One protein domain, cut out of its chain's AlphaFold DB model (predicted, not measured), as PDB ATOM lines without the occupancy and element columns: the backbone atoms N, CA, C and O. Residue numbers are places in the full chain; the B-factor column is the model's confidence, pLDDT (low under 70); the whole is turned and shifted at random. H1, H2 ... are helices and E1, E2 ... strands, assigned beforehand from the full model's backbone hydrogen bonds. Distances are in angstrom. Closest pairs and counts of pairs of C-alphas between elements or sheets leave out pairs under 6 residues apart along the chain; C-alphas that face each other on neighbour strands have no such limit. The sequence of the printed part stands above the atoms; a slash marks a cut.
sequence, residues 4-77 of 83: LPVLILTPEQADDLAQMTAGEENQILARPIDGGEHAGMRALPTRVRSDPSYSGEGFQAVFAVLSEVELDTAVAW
ATOM      1  N   LEU A   4     -79.146  41.332 -33.006       91.56
ATOM      2  CA  LEU A   4     -78.721  42.353 -32.054       91.56
ATOM      3  C   LEU A   4     -78.605  41.726 -30.658       91.56
ATOM      4  O   LEU A   4     -79.575  41.114 -30.207       91.56
ATOM      5  N   PRO A   5     -77.476  41.901 -29.945       94.06
ATOM      6  CA  PRO A   5     -77.389  41.488 -28.553       94.06
ATOM      7  C   PRO A   5     -78.291  42.383 -27.697       94.06
ATOM      8  O   PRO A   5     -78.131  43.612 -27.646       94.06
ATOM      9  N   VAL A   6     -79.252  41.763 -27.023       95.19
ATOM     10  CA  VAL A   6     -80.218  42.441 -26.157       95.19
ATOM     11  C   VAL A   6     -80.375  41.699 -24.840       95.19
ATOM     12  O   VAL A   6     -80.180  40.492 -24.750       95.19
ATOM     13  N   LEU A   7     -80.767  42.439 -23.815       95.25
ATOM     14  CA  LEU A   7     -81.288  41.913 -22.570       95.25
ATOM     15  C   LEU A   7     -82.794  41.734 -22.723       95.25
ATOM     16  O   LEU A   7     -83.479  42.650 -23.189       95.25
ATOM     17  N   ILE A   8     -83.296  40.571 -22.323       95.44
ATOM     18  CA  ILE A   8     -84.726  40.273 -22.300       95.44
ATOM     19  C   ILE A   8     -85.276  40.571 -20.910       95.44
ATOM     20  O   ILE A   8     -84.741  40.102 -19.905       95.44
ATOM     21  N   LEU A   9     -86.357  41.343 -20.873       95.12
ATOM     22  CA  LEU A   9     -87.075  41.730 -19.669       95.12
ATOM     23  C   LEU A   9     -88.532  41.287 -19.776       95.12
ATOM     24  O   LEU A   9     -89.134  41.338 -20.854       95.12
ATOM     25  N   THR A  10     -89.126  40.902 -18.649       94.44
ATOM     26  CA  THR A  10     -90.586  40.823 -18.552       94.44
ATOM     27  C   THR A  10     -91.195  42.231 -18.654       94.44
ATOM     28  O   THR A  10     -90.505  43.227 -18.412       94.44
ATOM     29  N   PRO A  11     -92.493  42.354 -18.988       93.75
ATOM     30  CA  PRO A  11     -93.185  43.639 -18.944       93.75
ATOM     31  C   PRO A  11     -93.062  44.348 -17.588       93.75
ATOM     32  O   PRO A  11     -92.820  45.548 -17.571       93.75
ATOM     33  N   GLU A  12     -93.152  43.608 -16.477       92.12
ATOM     34  CA  GLU A  12     -92.968  44.151 -15.121       92.12
ATOM     35  C   GLU A  12     -91.546  44.680 -14.904       92.12
ATOM     36  O   GLU A  12     -91.382  45.821 -14.494       92.12
ATOM     37  N   GLN A  13     -90.509  43.912 -15.259       91.75
ATOM     38  CA  GLN A  13     -89.116  44.362 -15.132       91.75
ATOM     39  C   GLN A  13     -88.822  45.612 -15.973       91.75
ATOM     40  O   GLN A  13     -88.037  46.468 -15.568       91.75
ATOM     41  N   ALA A  14     -89.424  45.708 -17.160       92.69
ATOM     42  CA  ALA A  14     -89.293  46.882 -18.011       92.69
ATOM     43  C   ALA A  14     -89.998  48.112 -17.419       92.69
ATOM     44  O   ALA A  14     -89.476  49.216 -17.560       92.69
ATOM     45  N   ASP A  15     -91.148  47.926 -16.770       91.62
ATOM     46  CA  ASP A  15     -91.875  48.999 -16.091       91.62
ATOM     47  C   ASP A  15     -91.109  49.496 -14.859       91.62
ATOM     48  O   ASP A  15     -90.863  50.693 -14.742       91.62
ATOM     49  N   ASP A  16     -90.607  48.583 -14.020       90.19
ATOM     50  CA  ASP A  16     -89.731  48.907 -12.886       90.19
ATOM     51  C   ASP A  16     -88.513  49.726 -13.340       90.19
ATOM     52  O   ASP A  16     -88.221  50.786 -12.787       90.19
ATOM     53  N   LEU A  17     -87.833  49.295 -14.410       89.56
ATOM     54  CA  LEU A  17     -86.676  50.013 -14.947       89.56
ATOM     55  C   LEU A  17     -87.053  51.402 -15.489       89.56
ATOM     56  O   LEU A  17     -86.318  52.374 -15.281       89.56
ATOM     57  N   ALA A  18     -88.204  51.514 -16.156       90.94
ATOM     58  CA  ALA A  18     -88.721  52.787 -16.641       90.94
ATOM     59  C   ALA A  18     -89.086  53.731 -15.485       90.94
ATOM     60  O   ALA A  18     -88.832  54.930 -15.594       90.94
ATOM     61  N   GLN A  19     -89.625  53.216 -14.377       90.44
ATOM     62  CA  GLN A  19     -89.914  53.991 -13.167       90.44
ATOM     63  C   GLN A  19     -88.633  54.426 -12.447       90.44
ATOM     64  O   GLN A  19     -88.506  55.593 -12.078       90.44
ATOM     65  N   MET A  20     -87.652  53.528 -12.306       87.94
ATOM     66  CA  MET A  20     -86.344  53.833 -11.709       87.94
ATOM     67  C   MET A  20     -85.606  54.944 -12.463       87.94
ATOM     68  O   MET A  20     -84.883  55.727 -11.854       87.94
ATOM     69  N   THR A  21     -85.792  55.013 -13.781       88.75
ATOM     70  CA  THR A  21     -85.154  56.008 -14.655       88.75
ATOM     71  C   THR A  21     -86.081  57.159 -15.051       88.75
ATOM     72  O   THR A  21     -85.686  58.010 -15.841       88.75
ATOM     73  N   ALA A  22     -87.299  57.242 -14.502       86.56
ATOM     74  CA  ALA A  22     -88.288  58.255 -14.892       86.56
ATOM     75  C   ALA A  22     -87.857  59.700 -14.582       86.56
ATOM     76  O   ALA A  22     -88.386  60.638 -15.175       86.56
ATOM     77  N   GLY A  23     -86.926  59.886 -13.641       80.00
ATOM     78  CA  GLY A  23     -86.346  61.189 -13.296       80.00
ATOM     79  C   GLY A  23     -85.015  61.494 -13.985       80.00
ATOM     80  O   GLY A  23     -84.495  62.595 -13.815       80.00
ATOM     81  N   GLU A  24     -84.464  60.541 -14.734       80.00
ATOM     82  CA  GLU A  24     -83.187  60.695 -15.424       80.00
ATOM     83  C   GLU A  24     -83.402  61.366 -16.786       80.00
ATOM     84  O   GLU A  24     -84.419  61.157 -17.448       80.00
ATOM     85  N   GLU A  25     -82.416  62.140 -17.249       80.25
ATOM     86  CA  GLU A  25     -82.446  62.732 -18.599       80.25
ATOM     87  C   GLU A  25     -82.545  61.649 -19.688       80.25
ATOM     88  O   GLU A  25     -83.156  61.852 -20.737       80.25
ATOM     89  N   ASN A  26     -81.999  60.468 -19.395       77.56
ATOM     90  CA  ASN A  26     -82.062  59.294 -20.243       77.56
ATOM     91  C   ASN A  26     -82.933  58.227 -19.565       77.56
ATOM     92  O   ASN A  26     -82.440  57.313 -18.915       77.56
ATOM     93  N   GLN A  27     -84.254  58.341 -19.694       88.00
ATOM     94  CA  GLN A  27     -85.143  57.273 -19.245       88.00
ATOM     95  C   GLN A  27     -84.906  56.006 -20.081       88.00
ATOM     96  O   GLN A  27     -84.913  56.044 -21.317       88.00
ATOM     97  N   ILE A  28     -84.742  54.858 -19.423       88.94
ATOM     98  CA  ILE A  28     -84.631  53.575 -20.111       88.94
ATOM     99  C   ILE A  28     -86.028  53.065 -20.453       88.94
ATOM    100  O   ILE A  28     -86.805  52.689 -19.578       88.94
ATOM    101  N   LEU A  29     -86.312  52.971 -21.752       91.00
ATOM    102  CA  LEU A  29     -87.544  52.391 -22.275       91.00
ATOM    103  C   LEU A  29     -87.219  51.153 -23.110       91.00
ATOM    104  O   LEU A  29     -86.741  51.248 -24.243       91.00
ATOM    105  N   ALA A  30     -87.475  49.973 -22.544       93.44
ATOM    106  CA  ALA A  30     -87.284  48.718 -23.257       93.44
ATOM    107  C   ALA A  30     -88.348  48.548 -24.355       93.44
ATOM    108  O   ALA A  30     -89.555  48.737 -24.140       93.44
ATOM    109  N   ARG A  31     -87.898  48.165 -25.550       94.06
ATOM    110  CA  ARG A  31     -88.767  48.027 -26.719       94.06
ATOM    111  C   ARG A  31     -89.569  46.721 -26.616       94.06
ATOM    112  O   ARG A  31     -88.958  45.686 -26.364       94.06
ATOM    113  N   PRO A  32     -90.903  46.730 -26.785       95.56
ATOM    114  CA  PRO A  32     -91.696  45.496 -26.805       95.56
ATOM    115  C   PRO A  32     -91.289  44.625 -27.988       95.56
ATOM    116  O   PRO A  32     -90.964  45.167 -29.037       95.56
ATOM    117  N   ILE A  33     -91.269  43.308 -27.811       95.06
ATOM    118  CA  ILE A  33     -90.972  42.330 -28.862       95.06
ATOM    119  C   ILE A  33     -92.300  41.795 -29.401       95.06
ATOM    120  O   ILE A  33     -93.088  41.229 -28.642       95.06
ATOM    121  N   ASP A  34     -92.527  41.957 -30.703       94.25
ATOM    122  CA  ASP A  34     -93.809  41.643 -31.341       94.25
ATOM    123  C   ASP A  34     -93.850  40.213 -31.907       94.25
ATOM    124  O   ASP A  34     -94.921  39.616 -32.014       94.25
ATOM    125  N   GLY A  35     -92.690  39.632 -32.236       91.62
ATOM    126  CA  GLY A  35     -92.590  38.306 -32.850       91.62
ATOM    127  C   GLY A  35     -91.415  37.454 -32.359       91.62
ATOM    128  O   GLY A  35     -90.524  37.912 -31.644       91.62
ATOM    129  N   GLY A  36     -91.417  36.179 -32.756       91.62
ATOM    130  CA  GLY A  36     -90.365  35.211 -32.422       91.62
ATOM    131  C   GLY A  36     -90.515  34.545 -31.051       91.62
ATOM    132  O   GLY A  36     -91.579  34.569 -30.440       91.62
ATOM    133  N   GLU A  37     -89.429  33.928 -30.577       91.75
ATOM    134  CA  GLU A  37     -89.393  33.163 -29.316       91.75
ATOM    135  C   GLU A  37     -89.667  34.027 -28.074       91.75
ATOM    136  O   GLU A  37     -90.227  33.549 -27.091       91.75
ATOM    137  N   HIS A  38     -89.321  35.316 -28.133       93.38
ATOM    138  CA  HIS A  38     -89.484  36.266 -27.029       93.38
ATOM    139  C   HIS A  38     -90.678  37.218 -27.217       93.38
ATOM    140  O   HIS A  38     -90.717  38.277 -26.590       93.38
ATOM    141  N   ALA A  39     -91.645  36.881 -28.077       94.56
ATOM    142  CA  ALA A  39     -92.844  37.696 -28.273       94.56
ATOM    143  C   ALA A  39     -93.581  37.952 -26.943       94.56
ATOM    144  O   ALA A  39     -93.753  37.046 -26.125       94.56
ATOM    145  N   GLY A  40     -94.001  39.198 -26.711       93.25
ATOM    146  CA  GLY A  40     -94.624  39.639 -25.455       93.25
ATOM    147  C   GLY A  40     -93.637  40.047 -24.353       93.25
ATOM    148  O   GLY A  40     -94.049  40.643 -23.356       93.25
ATOM    149  N   MET A  41     -92.339  39.792 -24.538       95.81
ATOM    150  CA  MET A  41     -91.275  40.306 -23.674       95.81
ATOM    151  C   MET A  41     -90.789  41.678 -24.164       95.81
ATOM    152  O   MET A  41     -91.308  42.264 -25.119       95.81
ATOM    153  N   ARG A  42     -89.783  42.223 -23.483       95.75
ATOM    154  CA  ARG A  42     -89.174  43.521 -23.772       95.75
ATOM    155  C   ARG A  42     -87.683  43.337 -24.037       95.75
ATOM    156  O   ARG A  42     -87.020  42.600 -23.317       95.75
ATOM    157  N   ALA A  43     -87.160  44.015 -25.051       95.12
ATOM    158  CA  ALA A  43     -85.749  44.008 -25.410       95.12
ATOM    159  C   ALA A  43     -85.083  45.334 -25.032       95.12
ATOM    160  O   ALA A  43     -85.574  46.417 -25.371       95.12
ATOM    161  N   LEU A  44     -83.918  45.242 -24.398       94.31
ATOM    162  CA  LEU A  44     -83.045  46.375 -24.122       94.31
ATOM    163  C   LEU A  44     -81.655  46.125 -24.726       94.31
ATOM    164  O   LEU A  44     -81.059  45.092 -24.442       94.31
ATOM    165  N   PRO A  45     -81.089  47.035 -25.533       92.94
ATOM    166  CA  PRO A  45     -79.749  46.848 -26.086       92.94
ATOM    167  C   PRO A  45     -78.685  46.671 -24.993       92.94
ATOM    168  O   PRO A  45     -78.612  47.482 -24.068       92.94
ATOM    169  N   THR A  46     -77.796  45.683 -25.131       92.69
ATOM    170  CA  THR A  46     -76.747  45.408 -24.122       92.69
ATOM    171  C   THR A  46     -75.803  46.586 -23.896       92.69
ATOM    172  O   THR A  46     -75.290  46.753 -22.791       92.69
ATOM    173  N   ARG A  47     -75.641  47.468 -24.895       89.81
ATOM    174  CA  ARG A  47     -74.858  48.714 -24.785       89.81
ATOM    175  C   ARG A  47     -75.280  49.614 -23.618       89.81
ATOM    176  O   ARG A  47     -74.452  50.379 -23.144       89.81
ATOM    177  N   VAL A  48     -76.529  49.513 -23.149       88.12
ATOM    178  CA  VAL A  48     -77.031  50.282 -21.996       88.12
ATOM    179  C   VAL A  48     -76.283  49.916 -20.710       88.12
ATOM    180  O   VAL A  48     -76.059  50.783 -19.877       88.12
ATOM    181  N   ARG A  49     -75.794  48.674 -20.574       86.81
ATOM    182  CA  ARG A  49     -74.966  48.256 -19.424       86.81
ATOM    183  C   ARG A  49     -73.631  48.990 -19.353       86.81
ATOM    184  O   ARG A  49     -73.065  49.119 -18.273       86.81
ATOM    185  N   SER A  50     -73.123  49.414 -20.506       85.56
ATOM    186  CA  SER A  50     -71.857  50.135 -20.633       85.56
ATOM    187  C   SER A  50     -72.034  51.651 -20.538       85.56
ATOM    188  O   SER A  50     -71.044  52.376 -20.638       85.56
ATOM    189  N   ASP A  51     -73.266  52.143 -20.383       87.62
ATOM    190  CA  ASP A  51     -73.527  53.568 -20.245       87.62
ATOM    191  C   ASP A  51     -73.154  54.025 -18.821       87.62
ATOM    192  O   ASP A  51     -73.655  53.462 -17.839       87.62
ATOM    193  N   PRO A  52     -72.276  55.035 -18.671       86.31
ATOM    194  CA  PRO A  52     -71.866  55.524 -17.360       86.31
ATOM    195  C   PRO A  52     -73.041  56.064 -16.531       86.31
ATOM    196  O   PRO A  52     -72.961  56.026 -15.301       86.31
ATOM    197  N   SER A  53     -74.135  56.489 -17.172       84.38
ATOM    198  CA  SER A  53     -75.348  56.991 -16.509       84.38
ATOM    199  C   SER A  53     -76.022  55.923 -15.639       84.38
ATOM    200  O   SER A  53     -76.638  56.250 -14.633       84.38
ATOM    201  N   TYR A  54     -75.837  54.634 -15.954       84.50
ATOM    202  CA  TYR A  54     -76.423  53.510 -15.205       84.50
ATOM    203  C   TYR A  54     -75.359  52.637 -14.523       84.50
ATOM    204  O   TYR A  54     -75.554  51.445 -14.275       84.50
ATOM    205  N   SER A  55     -74.202  53.224 -14.206       83.25
ATOM    206  CA  SER A  55     -73.106  52.532 -13.510       83.25
ATOM    207  C   SER A  55     -73.355  52.314 -12.009       83.25
ATOM    208  O   SER A  55     -72.597  51.593 -11.361       83.25
ATOM    209  N   GLY A  56     -74.423  52.897 -11.452       81.75
ATOM    210  CA  GLY A  56     -74.786  52.756 -10.040       81.75
ATOM    211  C   GLY A  56     -75.156  51.321  -9.634       81.75
ATOM    212  O   GLY A  56     -75.723  50.563 -10.423       81.75
ATOM    213  N   GLU A  57     -74.886  50.962  -8.372       80.81
ATOM    214  CA  GLU A  57     -75.092  49.603  -7.833       80.81
ATOM    215  C   GLU A  57     -76.527  49.077  -8.025       80.81
ATOM    216  O   GLU A  57     -76.712  47.896  -8.316       80.81
ATOM    217  N   GLY A  58     -77.539  49.949  -7.942       81.81
ATOM    218  CA  GLY A  58     -78.940  49.574  -8.166       81.81
ATOM    219  C   GLY A  58     -79.212  49.063  -9.584       81.81
ATOM    220  O   GLY A  58     -79.844  48.024  -9.758       81.81
ATOM    221  N   PHE A  59     -78.677  49.738 -10.606       83.88
ATOM    222  CA  PHE A  59     -78.847  49.329 -12.003       83.88
ATOM    223  C   PHE A  59     -78.029  48.082 -12.338       83.88
ATOM    224  O   PHE A  59     -78.510  47.203 -13.048       83.88
ATOM    225  N   GLN A  60     -76.822  47.957 -11.780       84.06
ATOM    226  CA  GLN A  60     -75.991  46.767 -11.975       84.06
ATOM    227  C   GLN A  60     -76.660  45.504 -11.419       84.06
ATOM    228  O   GLN A  60     -76.607  44.459 -12.065       84.06
ATOM    229  N   ALA A  61     -77.345  45.602 -10.274       86.00
ATOM    230  CA  ALA A  61     -78.125  44.496  -9.724       86.00
ATOM    231  C   ALA A  61     -79.279  44.079 -10.653       86.00
ATOM    232  O   ALA A  61     -79.486  42.884 -10.867       86.00
ATOM    233  N   VAL A  62     -79.979  45.047 -11.260       85.62
ATOM    234  CA  VAL A  62     -81.021  44.769 -12.262       85.62
ATOM    235  C   VAL A  62     -80.414  44.085 -13.484       85.62
ATOM    236  O   VAL A  62     -80.878  43.023 -13.881       85.62
ATOM    237  N   PHE A  63     -79.334  44.624 -14.053       87.31
ATOM    238  CA  PHE A  63     -78.701  44.031 -15.235       87.31
ATOM    239  C   PHE A  63     -78.108  42.640 -14.981       87.31
ATOM    240  O   PHE A  63     -78.039  41.843 -15.913       87.31
ATOM    241  N   ALA A  64     -77.692  42.330 -13.751       86.81
ATOM    242  CA  ALA A  64     -77.112  41.035 -13.400       86.81
ATOM    243  C   ALA A  64     -78.115  39.869 -13.464       86.81
ATOM    244  O   ALA A  64     -77.693  38.728 -13.638       86.81
ATOM    245  N   VAL A  65     -79.418  40.139 -13.327       88.19
ATOM    246  CA  VAL A  65     -80.470  39.106 -13.378       88.19
ATOM    247  C   VAL A  65     -81.122  38.964 -14.756       88.19
ATOM    248  O   VAL A  65     -81.915  38.046 -14.962       88.19
ATOM    249  N   LEU A  66     -80.809  39.854 -15.703       89.69
ATOM    250  CA  LEU A  66     -81.367  39.805 -17.055       89.69
ATOM    251  C   LEU A  66     -80.626  38.790 -17.926       89.69
ATOM    252  O   LEU A  66     -79.408  38.636 -17.843       89.69
ATOM    253  N   SER A  67     -81.373  38.120 -18.802       91.81
ATOM    254  CA  SER A  67     -80.800  37.202 -19.788       91.81
ATOM    255  C   SER A  67     -80.393  37.952 -21.048       91.81
ATOM    256  O   SER A  67     -81.205  38.666 -21.637       91.81
ATOM    257  N   GLU A  68     -79.140  37.777 -21.457       94.31
ATOM    258  CA  GLU A  68     -78.614  38.282 -22.722       94.31
ATOM    259  C   GLU A  68     -78.863  37.266 -23.839       94.31
ATOM    260  O   GLU A  68     -78.545  36.086 -23.689       94.31
ATOM    261  N   VAL A  69     -79.430  37.726 -24.954       93.81
ATOM    262  CA  VAL A  69     -79.733  36.901 -26.130       93.81
ATOM    263  C   VAL A  69     -79.358  37.631 -27.417       93.81
ATOM    264  O   VAL A  69     -79.385  38.862 -27.489       93.81
ATOM    265  N   GLU A  70     -79.055  36.867 -28.464       94.06
ATOM    266  CA  GLU A  70     -78.932  37.388 -29.826       94.06
ATOM    267  C   GLU A  70     -80.313  37.399 -30.488       94.06
ATOM    268  O   GLU A  70     -80.825  36.365 -30.917       94.06
ATOM    269  N   LEU A  71     -80.944  38.572 -30.550       93.19
ATOM    270  CA  LEU A  71     -82.302  38.715 -31.068       93.19
ATOM    271  C   LEU A  71     -82.282  39.012 -32.569       93.19
ATOM    272  O   LEU A  71     -81.709  40.019 -32.992       93.19
ATOM    273  N   ASP A  72     -82.952  38.183 -33.376       93.56
ATOM    274  CA  ASP A  72     -83.203  38.509 -34.783       93.56
ATOM    275  C   ASP A  72     -84.236  39.637 -34.877       93.56
ATOM    276  O   ASP A  72     -85.432  39.450 -34.640       93.56
ATOM    277  N   THR A  73     -83.761  40.831 -35.222       90.81
ATOM    278  CA  THR A  73     -84.589  42.038 -35.253       90.81
ATOM    279  C   THR A  73     -85.683  41.999 -36.318       90.81
ATOM    280  O   THR A  73     -86.721  42.620 -36.113       90.81
ATOM    281  N   ALA A  74     -85.497  41.249 -37.410       91.38
ATOM    282  CA  ALA A  74     -86.512  41.114 -38.457       91.38
ATOM    283  C   ALA A  74     -87.674  40.214 -38.012       91.38
ATOM    284  O   ALA A  74     -88.802  40.395 -38.462       91.38
ATOM    285  N   VAL A  75     -87.402  39.262 -37.117       91.94
ATOM    286  CA  VAL A  75     -88.421  38.399 -36.507       91.94
ATOM    287  C   VAL A  75     -89.089  39.098 -35.324       91.94
ATOM    288  O   VAL A  75     -90.303  39.011 -35.164       91.94
ATOM    289  N   ALA A  76     -88.305  39.796 -34.500       92.56
ATOM    290  CA  ALA A  76     -88.788  40.512 -33.323       92.56
ATOM    291  C   ALA A  76     -89.663  41.724 -33.669       92.56
ATOM    292  O   ALA A  76     -90.637  41.992 -32.967       92.56
ATOM    293  N   TRP A  77     -89.301  42.440 -34.734       92.50
ATOM    294  CA  TRP A  77     -89.999  43.613 -35.252       92.50
ATOM    295  C   TRP A  77     -90.176  43.464 -36.760       92.50
ATOM    296  O   TRP A  77     -89.444  44.100 -37.529       92.50
TER     297      TRP A  77
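What this domain is: This is residues 4 to 77 of the 83 residues of an uncharacterized protein of Amaricoccus sp. HAR-UPW-R2A-40 (UniProt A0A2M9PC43). A small, strongly twisted sheet of three short strands, E2, E1 and E3, has H2 over E1, with H1 and H3 near each other toward one end of the molecule and the short H4 at the opposite end. A long stretch with no named element, residues 21 to 41, comes back from H1 past the E2 side of the sheet, where its residues 31 to 32 pair with residues 42 to 43 of E2. The printed part has 74 residues, with four named helices and three named strands in the order E1 H1 E2 H2 H3 E3 H4; the class is mixed, helices and strands, and the sheet runs E2 E1 E3, antiparallel throughout. The whole is compact, with a radius of gyration of the C-alphas of 11.9 A, and elongated in outline, with spans of 32, 20 and 19 A.

Where its parts are: E1 holds residues 4 to 9, 15.0 A long, and begins with C-alpha 4 at (-78.721, 42.353, -32.054). E2 holds residues 42 to 45 and E3 residues 67 to 72, 15.2 A long. H1 holds residues 11 to 20, 14.2 A long, with C-alpha 11 at (-93.185, 43.639, -18.944). H2 holds residues 46 to 50 and H3 residues 57 to 65, 13.0 A long. H4 holds residues 73 to 76, with C-alpha 76 at (-88.788, 40.512, -33.323).

How they stand to each other: E1 is the inner strand. It is antiparallel to E3 at 130 degrees, with N 6 and O 69 within hydrogen-bond range at 2.9 A. It is antiparallel to E2 at 136 degrees, with N 7 and O 44 at 2.7 A. E2, H2, H3 and E3 form a split strand-helix-strand unit, two strands of one sheet that are not neighbours, with helices between them along the chain and E1 between them in the sheet, and its crossover is right-handed. H2 is on the sheet, over E1, at a height of 9.5 A; the closest C-alphas of H2 and E1, those of Thr 46 and Val 6, are 5.0 A apart. H2 and H3 are close but not clearly touching, the closest C-alphas being those of Arg 49 and Phe 63, 7.0 A. H1 only grazes the sheet, with residues 11 to 17. H3 is only just on the sheet, with 5 pairs of C-alphas within 10 A, and only grazes it with residues 63 to 65. H4 is not on the sheet. In H1 every O i to N i+4 pair is within hydrogen-bond range, in H3 4 of 5, in H2 0 of 1 but 2 of 2 O i to N i+3 pairs; H4 is too short for an O i to N i+4 pair.

The domain as a whole: The two C-alphas farthest apart, those of Glu 57 and Ala 74, are 33.8 A apart. The printed part has no cut, and the link from H1 to E2 is long, with 21 residues. The mean pLDDT of the printed part is 90.0, and no printed residue is under 70.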